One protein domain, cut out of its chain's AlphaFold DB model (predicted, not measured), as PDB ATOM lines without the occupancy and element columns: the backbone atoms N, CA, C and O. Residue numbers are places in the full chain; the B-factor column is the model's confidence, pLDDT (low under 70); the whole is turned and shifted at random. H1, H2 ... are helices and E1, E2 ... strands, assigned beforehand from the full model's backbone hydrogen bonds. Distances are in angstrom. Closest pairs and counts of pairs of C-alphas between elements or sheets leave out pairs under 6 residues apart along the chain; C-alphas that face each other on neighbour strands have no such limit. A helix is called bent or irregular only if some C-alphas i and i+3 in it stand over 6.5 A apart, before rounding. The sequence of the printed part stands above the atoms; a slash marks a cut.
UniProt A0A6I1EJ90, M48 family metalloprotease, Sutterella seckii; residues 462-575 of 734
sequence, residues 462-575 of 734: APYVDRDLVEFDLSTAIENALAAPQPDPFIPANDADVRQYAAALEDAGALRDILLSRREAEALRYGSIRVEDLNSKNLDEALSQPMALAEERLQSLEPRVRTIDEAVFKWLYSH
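AT A GLANCE: This is residues 462 to 575 of the 734 residues of the protein "M48 family metalloprotease" of Sutterella seckii (UniProt A0A6I1EJ90). The model is a rod built along one very long helix, H4, with a second long helix, H3, packed on it at a slant and running back the other way. A small hairpin of two strands, E1 and E2, lies at one end of the rod near the first residues of H4, while H2 packs on the last residues of H4 at the other end and the short H1 packs on H3. The printed part has 114 residues, with four named helices and two named strands in the order H1, H2, H3, E1, E2, H4; the sheet has the order E1 - E2, antiparallel, and the class is mostly helix. The whole is loose, with a radius of gyration of the C-alphas of 18.0 A and spans of 57 by 26 by 20 A.

HOW THE PARTS SIT: E1, residues 521 to 526, and E2, residues 529 to 531, form an antiparallel hairpin, their directions at 168 degrees. N 524 and O 531 are within hydrogen-bond range at 2.8 A, and N 526 and O 529 at 2.9 A. The helix H4, residues 539 to 575, comes nearest to E2 at the C-alphas of Ala 542 and Val 531, 6.9 A apart. H4 touches H3, residues 492 to 515, at a steep tilt of 37 degrees, only just steep, opposite ways; their closest C-alphas, of Ala 550 and Ala 508, are 5.7 A apart. With residues 566 to 574 alone, H4 touches H2, residues 474 to 483, at a steep tilt of 41 degrees, the same way; the closest C-alphas are those of Lys 570 and Ala 481, 4.9 A apart. H3, with residues 495 to 502 alone, touches H1, residues 462 to 465; the closest C-alphas are those of Arg 499 and Pro 463, 5.6 A apart. H2 is apart from both strands. Every O i to N i+4 pair is within hydrogen-bond range in H2 and H3, against 28 of 33 in H4; H1 is too short for such a pair.

IN THESE COORDINATES: E1 is 12.6 A long and E2 6.7 A. H4 runs 50.3 A from C-alpha 539 at (10.746, 34.034, 30.944) to C-alpha 575 at (-35.719, 53.238, 29.930). It is irregular, with C-alphas 542 and 545 7.1 A apart, and has a kink of 39 degrees near residue 559. H3 is 34.6 A long, H2 14.2 A, and H1, which begins at C-alpha 462 at (-15.630, 53.502, 25.281), 5.3 A.

THE WHOLE: The two C-alphas farthest apart, of Ala 483 and Lys 537, are 57.4 A from each other. The printed part has no cut and no long link. The mean pLDDT of the printed part is 79.4; under 70 are residue 462, residues 516 to 523, residue 528 and residues 532 to 538.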
ATOM      1  N   ALA A 462     -16.470  54.628  25.681       68.25
ATOM      2  CA  ALA A 462     -15.630  53.502  25.281       68.25
ATOM      3  C   ALA A 462     -15.172  52.621  26.465       68.25
ATOM      4  O   ALA A 462     -15.333  51.411  26.369       68.25
ATOM      5  N   PRO A 463     -14.747  53.151  27.634       72.50
ATOM      6  CA  PRO A 463     -14.391  52.294  28.772       72.50
ATOM      7  C   PRO A 463     -15.529  51.373  29.258       72.50
ATOM      8  O   PRO A 463     -15.268  50.292  29.783       72.50
ATOM      9  N   TYR A 464     -16.789  51.783  29.091       75.69
ATOM     10  CA  TYR A 464     -17.973  51.044  29.535       75.69
ATOM     11  C   TYR A 464     -18.478  50.025  28.520       75.69
ATOM     12  O   TYR A 464     -19.026  49.006  28.924       75.69
ATOM     13  N   VAL A 465     -18.340  50.307  27.223       71.81
ATOM     14  CA  VAL A 465     -18.979  49.511  26.156       71.81
ATOM     15  C   VAL A 465     -17.981  48.865  25.200       71.81
ATOM     16  O   VAL A 465     -18.281  47.822  24.628       71.81
ATOM     17  N   ASP A 466     -16.784  49.430  25.055       72.31
ATOM     18  CA  ASP A 466     -15.727  48.990  24.134       72.31
ATOM     19  C   ASP A 466     -14.700  48.091  24.848       72.31
ATOM     20  O   ASP A 466     -13.487  48.250  24.736       72.31
ATOM     21  N   ARG A 467     -15.210  47.156  25.660       79.00
ATOM     22  CA  ARG A 467     -14.432  46.113  26.345       79.00
ATOM     23  C   ARG A 467     -15.286  44.905  26.674       79.00
ATOM     24  O   ARG A 467     -16.518  44.955  26.626       79.00
ATOM     25  N   ASP A 468     -14.633  43.814  27.040       79.56
ATOM     26  CA  ASP A 468     -15.279  42.645  27.621       79.56
ATOM     27  C   ASP A 468     -16.066  43.049  28.873       79.56
ATOM     28  O   ASP A 468     -15.505  43.599  29.827       79.56
ATOM     29  N   LEU A 469     -17.389  42.853  28.829       86.00
ATOM     30  CA  LEU A 469     -18.259  43.127  29.965       86.00
ATOM     31  C   LEU A 469     -18.068  42.036  31.014       86.00
ATOM     32  O   LEU A 469     -17.886  40.867  30.662       86.00
ATOM     33  N   VAL A 470     -18.097  42.419  32.292       87.06
ATOM     34  CA  VAL A 470     -18.036  41.443  33.380       87.06
ATOM     35  C   VAL A 470     -19.422  40.832  33.529       87.06
ATOM     36  O   VAL A 470     -20.380  41.539  33.835       87.06
ATOM     37  N   GLU A 471     -19.531  39.521  33.320       86.06
ATOM     38  CA  GLU A 471     -20.813  38.821  33.397       86.06
ATOM     39  C   GLU A 471     -21.466  38.962  34.786       86.06
ATOM     40  O   GLU A 471     -20.812  38.905  35.841       86.06
ATOM     41  N   PHE A 472     -22.787  39.131  34.769       90.81
ATOM     42  CA  PHE A 472     -23.667  39.179  35.934       90.81
ATOM     43  C   PHE A 472     -25.002  38.489  35.613       90.81
ATOM     44  O   PHE A 472     -25.341  38.255  34.453       90.81
ATOM     45  N   ASP A 473     -25.782  38.163  36.644       87.19
ATOM     46  CA  ASP A 473     -27.080  37.507  36.471       87.19
ATOM     47  C   ASP A 473     -28.137  38.494  35.951       87.19
ATOM     48  O   ASP A 473     -28.693  39.302  36.703       87.19
ATOM     49  N   LEU A 474     -28.435  38.397  34.653       86.12
ATOM     50  CA  LEU A 474     -29.449  39.206  33.976       86.12
ATOM     51  C   LEU A 474     -30.844  39.047  34.586       86.12
ATOM     52  O   LEU A 474     -31.574  40.032  34.675       86.12
ATOM     53  N   SER A 475     -31.222  37.848  35.037       84.12
ATOM     54  CA  SER A 475     -32.564  37.601  35.585       84.12
ATOM     55  C   SER A 475     -32.752  38.380  36.883       84.12
ATOM     56  O   SER A 475     -33.701  39.153  37.028       84.12
ATOM     57  N   THR A 476     -31.778  38.255  37.786       85.31
ATOM     58  CA  THR A 476     -31.746  39.001  39.047       85.31
ATOM     59  C   THR A 476     -31.642  40.513  38.802       85.31
ATOM     60  O   THR A 476     -32.303  41.311  39.474       85.31
ATOM     61  N   ALA A 477     -30.848  40.943  37.818       84.19
ATOM     62  CA  ALA A 477     -30.706  42.356  37.483       84.19
ATOM     63  C   ALA A 477     -32.011  42.967  36.936       84.19
ATOM     64  O   ALA A 477     -32.349  44.088  37.317       84.19
ATOM     65  N   ILE A 478     -32.768  42.230  36.114       84.31
ATOM     66  CA  ILE A 478     -34.083  42.642  35.592       84.31
ATOM     67  C   ILE A 478     -35.090  42.823  36.732       84.31
ATOM     68  O   ILE A 478     -35.757  43.858  36.800       84.31
ATOM     69  N   GLU A 479     -35.188  41.853  37.647       80.69
ATOM     70  CA  GLU A 479     -36.084  41.946  38.808       80.69
ATOM     71  C   GLU A 479     -35.773  43.189  39.654       80.69
ATOM     72  O   GLU A 479     -36.669  43.961  40.006       80.69
ATOM     73  N   ASN A 480     -34.486  43.438  39.903       78.00
ATOM     74  CA  ASN A 480     -34.012  44.595  40.657       78.00
ATOM     75  C   ASN A 480     -34.241  45.929  39.926       78.00
ATOM     76  O   ASN A 480     -34.602  46.919  40.566       78.00
ATOM     77  N   ALA A 481     -34.062  45.973  38.602       76.19
ATOM     78  CA  ALA A 481     -34.315  47.166  37.790       76.19
ATOM     79  C   ALA A 481     -35.791  47.591  37.838       76.19
ATOM     80  O   ALA A 481     -36.103  48.780  37.815       76.19
ATOM     81  N   LEU A 482     -36.704  46.620  37.930       73.69
ATOM     82  CA  LEU A 482     -38.145  46.861  38.036       73.69
ATOM     83  C   LEU A 482     -38.581  47.294  39.445       73.69
ATOM     84  O   LEU A 482     -39.667  47.857  39.592       73.69
ATOM     85  N   ALA A 483     -37.763  47.036  40.470       74.69
ATOM     86  CA  ALA A 483     -38.112  47.275  41.868       74.69
ATOM     87  C   ALA A 483     -37.937  48.738  42.319       74.69
ATOM     88  O   ALA A 483     -38.676  49.191  43.194       74.69
ATOM     89  N   ALA A 484     -36.980  49.483  41.752       73.25
ATOM     90  CA  ALA A 484     -36.701  50.870  42.137       73.25
ATOM     91  C   ALA A 484     -36.057  51.689  40.998       73.25
ATOM     92  O   ALA A 484     -35.386  51.109  40.140       73.25
ATOM     93  N   PRO A 485     -36.205  53.033  41.004       74.12
ATOM     94  CA  PRO A 485     -35.474  53.916  40.097       74.12
ATOM     95  C   PRO A 485     -33.964  53.728  40.248       74.12
ATOM     96  O   PRO A 485     -33.452  53.674  41.368       74.12
ATOM     97  N   GLN A 486     -33.261  53.644  39.124       80.31
ATOM     98  CA  GLN A 486     -31.820  53.411  39.098       80.31
ATOM     99  C   GLN A 486     -31.078  54.750  39.001       80.31
ATOM    100  O   GLN A 486     -31.460  55.584  38.175       80.31
ATOM    101  N   PRO A 487     -30.050  54.990  39.834       80.69
ATOM    102  CA  PRO A 487     -29.230  56.192  39.730       80.69
ATOM    103  C   PRO A 487     -28.420  56.187  38.427       80.69
ATOM    104  O   PRO A 487     -28.186  55.128  37.850       80.69
ATOM    105  N   ASP A 488     -27.977  57.368  37.986       80.81
ATOM    106  CA  ASP A 488     -27.065  57.498  36.845       80.81
ATOM    107  C   ASP A 488     -25.723  56.799  37.163       80.81
ATOM    108  O   ASP A 488     -25.053  57.180  38.130       80.81
ATOM    109  N   PRO A 489     -25.325  55.764  36.400       83.62
ATOM    110  CA  PRO A 489     -24.086  55.029  36.630       83.62
ATOM    111  C   PRO A 489     -22.843  55.738  36.061       83.62
ATOM    112  O   PRO A 489     -21.724  55.322  36.369       83.62
ATOM    113  N   PHE A 490     -22.999  56.805  35.269       82.50
ATOM    114  CA  PHE A 490     -21.907  57.541  34.615       82.50
ATOM    115  C   PHE A 490     -21.372  58.677  35.498       82.50
ATOM    116  O   PHE A 490     -21.412  59.855  35.140       82.50
ATOM    117  N   ILE A 491     -20.889  58.310  36.688       82.00
ATOM    118  CA  ILE A 491     -20.268  59.230  37.649       82.00
ATOM    119  C   ILE A 491     -18.731  59.146  37.593       82.00
ATOM    120  O   ILE A 491     -18.202  58.052  37.383       82.00
ATOM    121  N   PRO A 492     -17.992  60.232  37.915       76.88
ATOM    122  CA  PRO A 492     -16.523  60.251  37.842       76.88
ATOM    123  C   PRO A 492     -15.816  59.140  38.633       76.88
ATOM    124  O   PRO A 492     -14.735  58.690  38.261       76.88
ATOM    125  N   ALA A 493     -16.420  58.682  39.735       80.75
ATOM    126  CA  ALA A 493     -15.890  57.568  40.519       80.75
ATOM    127  C   ALA A 493     -15.941  56.235  39.747       80.75
ATOM    128  O   ALA A 493     -14.974  55.478  39.773       80.75
ATOM    129  N   ASN A 494     -17.039  55.978  39.028       86.56
ATOM    130  CA  ASN A 494     -17.193  54.785  38.199       86.56
ATOM    131  C   ASN A 494     -16.306  54.876  36.950       86.56
ATOM    132  O   ASN A 494     -15.698  53.874  36.581       86.56
ATOM    133  N   ASP A 495     -16.178  56.067  36.350       79.12
ATOM    134  CA  ASP A 495     -15.308  56.295  35.186       79.12
ATOM    135  C   ASP A 495     -13.866  55.870  35.499       79.12
ATOM    136  O   ASP A 495     -13.227  55.160  34.722       79.12
ATOM    137  N   ALA A 496     -13.363  56.282  36.668       79.75
ATOM    138  CA  ALA A 496     -12.019  55.953  37.120       79.75
ATOM    139  C   ALA A 496     -11.823  54.441  37.318       79.75
ATOM    140  O   ALA A 496     -10.801  53.896  36.903       79.75
ATOM    141  N   ASP A 497     -12.797  53.752  37.918       85.25
ATOM    142  CA  ASP A 497     -12.721  52.306  38.156       85.25
ATOM    143  C   ASP A 497     -12.740  51.501  36.854       85.25
ATOM    144  O   ASP A 497     -11.941  50.579  36.675       85.25
ATOM    145  N   VAL A 498     -13.626  51.868  35.926       84.88
ATOM    146  CA  VAL A 498     -13.776  51.179  34.642       84.88
ATOM    147  C   VAL A 498     -12.550  51.397  33.752       84.88
ATOM    148  O   VAL A 498     -12.059  50.440  33.154       84.88
ATOM    149  N   ARG A 499     -11.986  52.613  33.716       80.69
ATOM    150  CA  ARG A 499     -10.720  52.891  33.011       80.69
ATOM    151  C   ARG A 499      -9.549  52.112  33.602       80.69
ATOM    152  O   ARG A 499      -8.795  51.483  32.864       80.69
ATOM    153  N   GLN A 500      -9.437  52.072  34.932       82.94
ATOM    154  CA  GLN A 500      -8.394  51.293  35.603       82.94
ATOM    155  C   GLN A 500      -8.503  49.794  35.326       82.94
ATOM    156  O   GLN A 500      -7.466  49.126  35.282       82.94
ATOM    157  N   TYR A 501      -9.721  49.272  35.178       85.75
ATOM    158  CA  TYR A 501      -9.969  47.878  34.828       85.75
ATOM    159  C   TYR A 501      -9.659  47.587  33.359       85.75
ATOM    160  O   TYR A 501      -8.964  46.615  33.083       85.75
ATOM    161  N   ALA A 502     -10.077  48.454  32.431       81.06
ATOM    162  CA  ALA A 502      -9.726  48.340  31.016       81.06
ATOM    163  C   ALA A 502      -8.198  48.327  30.815       81.06
ATOM    164  O   ALA A 502      -7.664  47.434  30.161       81.06
ATOM    165  N   ALA A 503      -7.483  49.235  31.483       79.38
ATOM    166  CA  ALA A 503      -6.024  49.246  31.499       79.38
ATOM    167  C   ALA A 503      -5.417  47.975  32.120       79.38
ATOM    168  O   ALA A 503      -4.393  47.484  31.658       79.38
ATOM    169  N   ALA A 504      -6.036  47.416  33.167       83.06
ATOM    170  CA  ALA A 504      -5.571  46.168  33.772       83.06
ATOM    171  C   ALA A 504      -5.772  44.951  32.847       83.06
ATOM    172  O   ALA A 504      -4.939  44.046  32.850       83.06
ATOM    173  N   LEU A 505      -6.847  44.930  32.047       81.50
ATOM    174  CA  LEU A 505      -7.073  43.906  31.021       81.50
ATOM    175  C   LEU A 505      -6.018  43.996  29.915       81.50
ATOM    176  O   LEU A 505      -5.462  42.975  29.516       81.50
ATOM    177  N   GLU A 506      -5.703  45.212  29.466       79.94
ATOM    178  CA  GLU A 506      -4.644  45.457  28.483       79.94
ATOM    179  C   GLU A 506      -3.266  45.042  29.019       79.94
ATOM    180  O   GLU A 506      -2.542  44.307  28.344       79.94
ATOM    181  N   ASP A 507      -2.938  45.425  30.260       81.94
ATOM    182  CA  ASP A 507      -1.712  45.023  30.957       81.94
ATOM    183  C   ASP A 507      -1.571  43.486  30.988       81.94
ATOM    184  O   ASP A 507      -0.526  42.932  30.634       81.94
ATOM    185  N   ALA A 508      -2.625  42.780  31.413       81.00
ATOM    186  CA  ALA A 508      -2.626  41.324  31.528       81.00
ATOM    187  C   ALA A 508      -2.539  40.631  30.159       81.00
ATOM    188  O   ALA A 508      -1.796  39.658  30.007       81.00
ATOM    189  N   GLY A 509      -3.253  41.149  29.154       78.00
ATOM    190  CA  GLY A 509      -3.191  40.663  27.778       78.00
ATOM    191  C   GLY A 509      -1.789  40.802  27.189       78.00
ATOM    192  O   GLY A 509      -1.222  39.824  26.705       78.00
ATOM    193  N   ALA A 510      -1.175  41.976  27.330       78.06
ATOM    194  CA  ALA A 510       0.174  42.230  26.841       78.06
ATOM    195  C   ALA A 510       1.241  41.391  27.572       78.06
ATOM    196  O   ALA A 510       2.154  40.874  26.928       78.06
ATOM    197  N   LEU A 511       1.120  41.191  28.891       80.12
ATOM    198  CA  LEU A 511       1.981  40.268  29.646       80.12
ATOM    199  C   LEU A 511       1.861  38.825  29.137       80.12
ATOM    200  O   LEU A 511       2.876  38.147  28.952       80.12
ATOM    201  N   ARG A 512       0.631  38.366  28.875       77.25
ATOM    202  CA  ARG A 512       0.359  37.040  28.304       77.25
ATOM    203  C   ARG A 512       0.950  36.905  26.902       77.25
ATOM    204  O   ARG A 512       1.551  35.878  26.602       77.25
ATOM    205  N   ASP A 513       0.841  37.933  26.069       74.06
ATOM    206  CA  ASP A 513       1.412  37.924  24.721       74.06
ATOM    207  C   ASP A 513       2.941  37.858  24.740       74.06
ATOM    208  O   ASP A 513       3.534  37.177  23.901       74.06
ATOM    209  N   ILE A 514       3.593  38.498  25.714       75.50
ATOM    210  CA  ILE A 514       5.044  38.371  25.909       75.50
ATOM    211  C   ILE A 514       5.397  36.946  26.345       75.50
ATOM    212  O   ILE A 514       6.289  36.337  25.757       75.50
ATOM    213  N   LEU A 515       4.671  36.378  27.317       73.06
ATOM    214  CA  LEU A 515       4.882  34.999  27.776       73.06
ATOM    215  C   LEU A 515       4.742  33.984  26.629       73.06
ATOM    216  O   LEU A 515       5.575  33.095  26.465       73.06
ATOM    217  N   LEU A 516       3.716  34.155  25.791       66.31
ATOM    218  CA  LEU A 516       3.454  33.319  24.617       66.31
ATOM    219  C   LEU A 516       4.376  33.632  23.426       66.31
ATOM    220  O   LEU A 516       4.219  33.032  22.363       66.31
ATOM    221  N   SER A 517       5.333  34.555  23.580       64.69
ATOM    222  CA  SER A 517       6.223  35.028  22.508       64.69
ATOM    223  C   SER A 517       5.481  35.586  21.279       64.69
ATOM    224  O   SER A 517       6.030  35.603  20.178       64.69
ATOM    225  N   ARG A 518       4.235  36.047  21.460       62.53
ATOM    226  CA  ARG A 518       3.439  36.778  20.458       62.53
ATOM    227  C   ARG A 518       3.879  38.239  20.352       62.53
ATOM    228  O   ARG A 518       3.766  38.832  19.283       62.53
ATOM    229  N   ARG A 519       4.421  38.799  21.439       64.94
ATOM    230  CA  ARG A 519       4.946  40.169  21.510       64.94
ATOM    231  C   ARG A 519       6.387  40.177  22.020       64.94
ATOM    232  O   ARG A 519       6.676  39.628  23.078       64.94
ATOM    233  N   GLU A 520       7.301  40.805  21.277       64.62
ATOM    234  CA  GLU A 520       8.686  41.005  21.729       64.62
ATOM    235  C   GLU A 520       8.803  42.281  22.579       64.62
ATOM    236  O   GLU A 520       8.338  43.342  22.172       64.62
ATOM    237  N   ALA A 521       9.491  42.201  23.720       63.75
ATOM    238  CA  ALA A 521       9.839  43.346  24.566       63.75
ATOM    239  C   ALA A 521      11.306  43.230  25.022       63.75
ATOM    240  O   ALA A 521      11.801  42.126  25.249       63.75
ATOM    241  N   GLU A 522      12.032  44.351  25.109       64.75
ATOM    242  CA  GLU A 522      13.433  44.369  25.572       64.75
ATOM    243  C   GLU A 522      13.480  44.449  27.089       64.75
ATOM    244  O   GLU A 522      14.124  43.633  27.745       64.75
ATOM    245  N   ALA A 523      12.724  45.399  27.626       67.00
ATOM    246  CA  ALA A 523      12.481  45.537  29.039       67.00
ATOM    247  C   ALA A 523      10.999  45.814  29.274       67.00
ATOM    248  O   ALA A 523      10.295  46.408  28.455       67.00
ATOM    249  N   LEU A 524      10.534  45.373  30.430       77.62
ATOM    250  CA  LEU A 524       9.170  45.537  30.879       77.62
ATOM    251  C   LEU A 524       9.200  46.209  32.232       77.62
ATOM    252  O   LEU A 524       9.931  45.794  33.135       77.62
ATOM    253  N   ARG A 525       8.388  47.249  32.379       74.94
ATOM    254  CA  ARG A 525       8.140  47.869  33.665       74.94
ATOM    255  C   ARG A 525       6.675  47.696  34.018       74.94
ATOM    256  O   ARG A 525       5.807  48.196  33.317       74.94
ATOM    257  N   TYR A 526       6.416  47.027  35.134       76.69
ATOM    258  CA  TYR A 526       5.081  46.926  35.708       76.69
ATOM    259  C   TYR A 526       5.074  47.642  37.061       76.69
ATOM    260  O   TYR A 526       5.604  47.143  38.059       76.69
ATOM    261  N   GLY A 527       4.558  48.875  37.087       71.81
ATOM    262  CA  GLY A 527       4.631  49.745  38.265       71.81
ATOM    263  C   GLY A 527       6.076  50.068  38.684       71.81
ATOM    264  O   GLY A 527       6.800  50.791  37.993       71.81
ATOM    265  N   SER A 528       6.510  49.570  39.847       69.25
ATOM    266  CA  SER A 528       7.886  49.735  40.352       69.25
ATOM    267  C   SER A 528       8.837  48.605  39.948       69.25
ATOM    268  O   SER A 528      10.034  48.699  40.213       69.25
ATOM    269  N   ILE A 529       8.323  47.530  39.352       74.62
ATOM    270  CA  ILE A 529       9.110  46.354  38.980       74.62
ATOM    271  C   ILE A 529       9.647  46.562  37.573       74.62
ATOM    272  O   ILE A 529       8.876  46.870  36.667       74.62
ATOM    273  N   ARG A 530      10.955  46.374  37.391       76.88
ATOM    274  CA  ARG A 530      11.615  46.401  36.085       76.88
ATOM    275  C   ARG A 530      12.216  45.034  35.787       76.88
ATOM    276  O   ARG A 530      12.948  44.491  36.609       76.88
ATOM    277  N   VAL A 531      11.915  44.510  34.609       75.88
ATOM    278  CA  VAL A 531      12.428  43.250  34.072       75.88
ATOM    279  C   VAL A 531      13.200  43.590  32.800       75.88
ATOM    280  O   VAL A 531      12.607  44.091  31.854       75.88
ATOM    281  N   GLU A 532      14.516  43.376  32.783       67.19
ATOM    282  CA  GLU A 532      15.400  43.803  31.678       67.19
ATOM    283  C   GLU A 532      15.837  42.650  30.747       67.19
ATOM    284  O   GLU A 532      16.431  42.909  29.705       67.19
ATOM    285  N   ASP A 533      15.569  41.383  31.100       65.50
ATOM    286  CA  ASP A 533      16.004  40.205  30.324       65.50
ATOM    287  C   ASP A 533      14.835  39.277  29.949       65.50
ATOM    288  O   ASP A 533      14.702  38.143  30.424       65.50
ATOM    289  N   LEU A 534      13.972  39.782  29.065       63.69
ATOM    290  CA  LEU A 534      12.804  39.065  28.528       63.69
ATOM    291  C   LEU A 534      13.161  38.069  27.406       63.69
ATOM    292  O   LEU A 534      12.285  37.409  26.861       63.69
ATOM    293  N   ASN A 535      14.449  37.927  27.066       58.12
ATOM    294  CA  ASN A 535      14.942  36.947  26.086       58.12
ATOM    295  C   ASN A 535      15.617  35.729  26.751       58.12
ATOM    296  O   ASN A 535      16.227  34.897  26.067       58.12
ATOM    297  N   SER A 536      15.560  35.632  28.083       59.72
ATOM    298  CA  SER A 536      16.174  34.550  28.846       59.72
ATOM    299  C   SER A 536      15.363  33.247  28.765       59.72
ATOM    300  O   SER A 536      14.166  33.235  28.486       59.72
ATOM    301  N   LYS A 537      16.010  32.106  29.042       58.00
ATOM    302  CA  LYS A 537      15.343  30.788  29.096       58.00
ATOM    303  C   LYS A 537      14.326  30.646  30.243       58.00
ATOM    304  O   LYS A 537      13.637  29.634  30.277       58.00
ATOM    305  N   ASN A 538      14.244  31.626  31.147       66.06
ATOM    306  CA  ASN A 538      13.400  31.614  32.344       66.06
ATOM    307  C   ASN A 538      12.358  32.750  32.298       66.06
ATOM    308  O   ASN A 538      12.116  33.419  33.303       66.06
ATOM    309  N   LEU A 539      11.760  32.992  31.127       72.88
ATOM    310  CA  LEU A 539      10.746  34.034  30.944       72.88
ATOM    311  C   LEU A 539       9.550  33.855  31.894       72.88
ATOM    312  O   LEU A 539       9.083  34.836  32.469       72.88
ATOM    313  N   ASP A 540       9.125  32.609  32.130       73.44
ATOM    314  CA  ASP A 540       8.053  32.276  33.077       73.44
ATOM    315  C   ASP A 540       8.367  32.759  34.503       73.44
ATOM    316  O   ASP A 540       7.513  33.316  35.189       73.44
ATOM    317  N   GLU A 541       9.614  32.589  34.952       78.12
ATOM    318  CA  GLU A 541      10.056  33.012  36.284       78.12
ATOM    319  C   GLU A 541      10.140  34.540  36.369       78.12
ATOM    320  O   GLU A 541       9.669  35.133  37.341       78.12
ATOM    321  N   ALA A 542      10.667  35.186  35.324       76.56
ATOM    322  CA  ALA A 542      10.810  36.638  35.251       76.56
ATOM    323  C   ALA A 542       9.460  37.379  35.205       76.56
ATOM    324  O   ALA A 542       9.335  38.463  35.777       76.56
ATOM    325  N   LEU A 543       8.449  36.796  34.550       81.62
ATOM    326  CA  LEU A 543       7.106  37.374  34.435       81.62
ATOM    327  C   LEU A 543       6.145  36.932  35.542       81.62
ATOM    328  O   LEU A 543       5.119  37.584  35.721       81.62
ATOM    329  N   SER A 544       6.484  35.904  36.329       82.19
ATOM    330  CA  SER A 544       5.619  35.376  37.395       82.19
ATOM    331  C   SER A 544       5.112  36.455  38.360       82.19
ATOM    332  O   SER A 544       3.922  36.512  38.663       82.19
ATOM    333  N   GLN A 545       5.994  37.353  38.808       82.75
ATOM    334  CA  GLN A 545       5.642  38.419  39.745       82.75
ATOM    335  C   GLN A 545       4.814  39.547  39.087       82.75
ATOM    336  O   GLN A 545       3.771  39.889  39.647       82.75
ATOM    337  N   PRO A 546       5.201  40.124  37.926       84.25
ATOM    338  CA  PRO A 546       4.337  41.049  37.183       84.25
ATOM    339  C   PRO A 546       2.950  40.482  36.866       84.25
ATOM    340  O   PRO A 546       1.956  41.179  37.056       84.25
ATOM    341  N   MET A 547       2.869  39.218  36.438       83.19
ATOM    342  CA  MET A 547       1.602  38.554  36.123       83.19
ATOM    343  C   MET A 547       0.727  38.377  37.360       83.19
ATOM    344  O   MET A 547      -0.446  38.728  37.311       83.19
ATOM    345  N   ALA A 548       1.297  37.927  38.482       85.19
ATOM    346  CA  ALA A 548       0.554  37.803  39.734       85.19
ATOM    347  C   ALA A 548      -0.020  39.154  40.201       85.19
ATOM    348  O   ALA A 548      -1.152  39.211  40.665       85.19
ATOM    349  N   LEU A 549       0.725  40.255  40.037       85.38
ATOM    350  CA  LEU A 549       0.245  41.599  40.387       85.38
ATOM    351  C   LEU A 549      -0.795  42.146  39.401       85.38
ATOM    352  O   LEU A 549      -1.664  42.927  39.796       85.38
ATOM    353  N   ALA A 550      -0.700  41.798  38.116       85.12
ATOM    354  CA  ALA A 550      -1.730  42.117  37.128       85.12
ATOM    355  C   ALA A 550      -3.029  41.361  37.423       85.12
ATOM    356  O   ALA A 550      -4.102  41.964  37.430       85.12
ATOM    357  N   GLU A 551      -2.920  40.080  37.768       85.00
ATOM    358  CA  GLU A 551      -4.049  39.247  38.163       85.00
ATOM    359  C   GLU A 551      -4.675  39.720  39.483       85.00
ATOM    360  O   GLU A 551      -5.889  39.893  39.550       85.00
ATOM    361  N   GLU A 552      -3.875  40.041  40.505       87.12
ATOM    362  CA  GLU A 552      -4.362  40.618  41.768       87.12
ATOM    363  C   GLU A 552      -5.106  41.941  41.529       87.12
ATOM    364  O   GLU A 552      -6.183  42.178  42.084       87.12
ATOM    365  N   ARG A 553      -4.568  42.803  40.654       85.56
ATOM    366  CA  ARG A 553      -5.224  44.057  40.267       85.56
ATOM    367  C   ARG A 553      -6.576  43.785  39.606       85.56
ATOM    368  O   ARG A 553      -7.554  44.417  40.007       85.56
ATOM    369  N   LEU A 554      -6.648  42.852  38.655       86.69
ATOM    370  CA  LEU A 554      -7.905  42.455  38.011       86.69
ATOM    371  C   LEU A 554      -8.909  41.913  39.030       86.69
ATOM    372  O   LEU A 554     -10.019  42.429  39.103       86.69
ATOM    373  N   GLN A 555      -8.500  40.978  39.891       88.50
ATOM    374  CA  GLN A 555      -9.355  40.399  40.936       88.50
ATOM    375  C   GLN A 555      -9.874  41.452  41.929       88.50
ATOM    376  O   GLN A 555     -10.984  41.324  42.446       88.50
ATOM    377  N   SER A 556      -9.103  42.512  42.190       90.06
ATOM    378  CA  SER A 556      -9.529  43.615  43.064       90.06
ATOM    379  C   SER A 556     -10.540  44.569  42.409       90.06
ATOM    380  O   SER A 556     -11.386  45.143  43.100       90.06
ATOM    381  N   LEU A 557     -10.461  44.749  41.086       89.19
ATOM    382  CA  LEU A 557     -11.280  45.698  40.325       89.19
ATOM    383  C   LEU A 557     -12.543  45.050  39.748       89.19
ATOM    384  O   LEU A 557     -13.593  45.687  39.724       89.19
ATOM    385  N   GLU A 558     -12.468  43.782  39.345       90.19
ATOM    386  CA  GLU A 558     -13.553  43.052  38.685       90.19
ATOM    387  C   GLU A 558     -14.874  43.070  39.479       90.19
ATOM    388  O   GLU A 558     -15.900  43.368  38.872       90.19
ATOM    389  N   PRO A 559     -14.920  42.866  40.815       92.19
ATOM    390  CA  PRO A 559     -16.182  42.938  41.558       92.19
ATOM    391  C   PRO A 559     -16.827  44.333  41.532       92.19
ATOM    392  O   PRO A 559     -18.056  44.459  41.516       92.19
ATOM    393  N   ARG A 560     -16.002  45.389  41.527       90.62
ATOM    394  CA  ARG A 560     -16.466  46.782  41.453       90.62
ATOM    395  C   ARG A 560     -17.021  47.066  40.066       90.62
ATOM    396  O   ARG A 560     -18.142  47.549  39.954       90.62
ATOM    397  N   VAL A 561     -16.287  46.679  39.024       90.00
ATOM    398  CA  VAL A 561     -16.723  46.844  37.634       90.00
ATOM    399  C   VAL A 561     -17.949  45.998  37.314       90.00
ATOM    400  O   VAL A 561     -18.847  46.514  36.670       90.00
ATOM    401  N   ARG A 562     -18.081  44.781  37.857       92.50
ATOM    402  CA  ARG A 562     -19.315  43.980  37.754       92.50
ATOM    403  C   ARG A 562     -20.529  44.749  38.264       92.50
ATOM    404  O   ARG A 562     -21.571  44.759  37.622       92.50
ATOM    405  N   THR A 563     -20.385  45.412  39.412       90.50
ATOM    406  CA  THR A 563     -21.464  46.215  40.004       90.50
ATOM    407  C   THR A 563     -21.796  47.427  39.130       90.50
ATOM    408  O   THR A 563     -22.960  47.802  39.015       90.50
ATOM    409  N   ILE A 564     -20.786  48.031  38.499       89.50
ATOM    410  CA  ILE A 564     -20.964  49.147  37.562       89.50
ATOM    411  C   ILE A 564     -21.652  48.664  36.278       89.50
ATOM    412  O   ILE A 564     -22.631  49.278  35.871       89.50
ATOM    413  N   ASP A 565     -21.213  47.553  35.686       90.50
ATOM    414  CA  ASP A 565     -21.811  46.950  34.487       90.50
ATOM    415  C   ASP A 565     -23.275  46.570  34.724       90.50
ATOM    416  O   ASP A 565     -24.146  46.881  33.907       90.50
ATOM    417  N   GLU A 566     -23.569  45.987  35.888       90.56
ATOM    418  CA  GLU A 566     -24.933  45.689  36.316       90.56
ATOM    419  C   GLU A 566     -25.755  46.977  36.510       90.56
ATOM    420  O   GLU A 566     -26.923  47.031  36.125       90.56
ATOM    421  N   ALA A 567     -25.172  48.041  37.072       88.19
ATOM    422  CA  ALA A 567     -25.848  49.331  37.231       88.19
ATOM    423  C   ALA A 567     -26.139  50.013  35.882       88.19
ATOM    424  O   ALA A 567     -27.239  50.537  35.699       88.19
ATOM    425  N   VAL A 568     -25.204  49.957  34.925       87.81
ATOM    426  CA  VAL A 568     -25.400  50.438  33.544       87.81
ATOM    427  C   VAL A 568     -26.549  49.694  32.882       87.81
ATOM    428  O   VAL A 568     -27.465  50.332  32.357       87.81
ATOM    429  N   PHE A 569     -26.566  48.365  32.987       89.31
ATOM    430  CA  PHE A 569     -27.666  47.556  32.481       89.31
ATOM    431  C   PHE A 569     -29.005  47.947  33.108       89.31
ATOM    432  O   PHE A 569     -29.959  48.226  32.386       89.31
ATOM    433  N   LYS A 570     -29.089  48.010  34.442       87.31
ATOM    434  CA  LYS A 570     -30.333  48.350  35.149       87.31
ATOM    435  C   LYS A 570     -30.846  49.734  34.757       87.31
ATOM    436  O   LYS A 570     -32.048  49.907  34.537       87.31
ATOM    437  N   TRP A 571     -29.948  50.714  34.652       86.88
ATOM    438  CA  TRP A 571     -30.286  52.069  34.233       86.88
ATOM    439  C   TRP A 571     -30.837  52.089  32.803       86.88
ATOM    440  O   TRP A 571     -31.931  52.612  32.586       86.88
ATOM    441  N   LEU A 572     -30.168  51.435  31.851       84.31
ATOM    442  CA  LEU A 572     -30.634  51.325  30.465       84.31
ATOM    443  C   LEU A 572     -31.965  50.577  30.347       84.31
ATOM    444  O   LEU A 572     -32.897  51.049  29.697       84.31
ATOM    445  N   TYR A 573     -32.085  49.443  31.035       85.06
ATOM    446  CA  TYR A 573     -33.278  48.604  31.031       85.06
ATOM    447  C   TYR A 573     -34.504  49.341  31.588       85.06
ATOM    448  O   TYR A 573     -35.623  49.136  31.117       85.06
ATOM    449  N   SER A 574     -34.315  50.238  32.564       82.38
ATOM    450  CA  SER A 574     -35.412  51.053  33.103       82.38
ATOM    451  C   SER A 574     -36.031  52.007  32.068       82.38
ATOM    452  O   SER A 574     -37.203  52.362  32.205       82.38
ATOM    453  N   HIS A 575     -35.290  52.343  31.006       77.19
ATOM    454  CA  HIS A 575     -35.719  53.238  29.930       77.19
ATOM    455  C   HIS A 575     -36.149  52.490  28.655       77.19
ATOM    456  O   HIS A 575     -37.150  52.863  28.046       77.19
TER     457      HIS A 575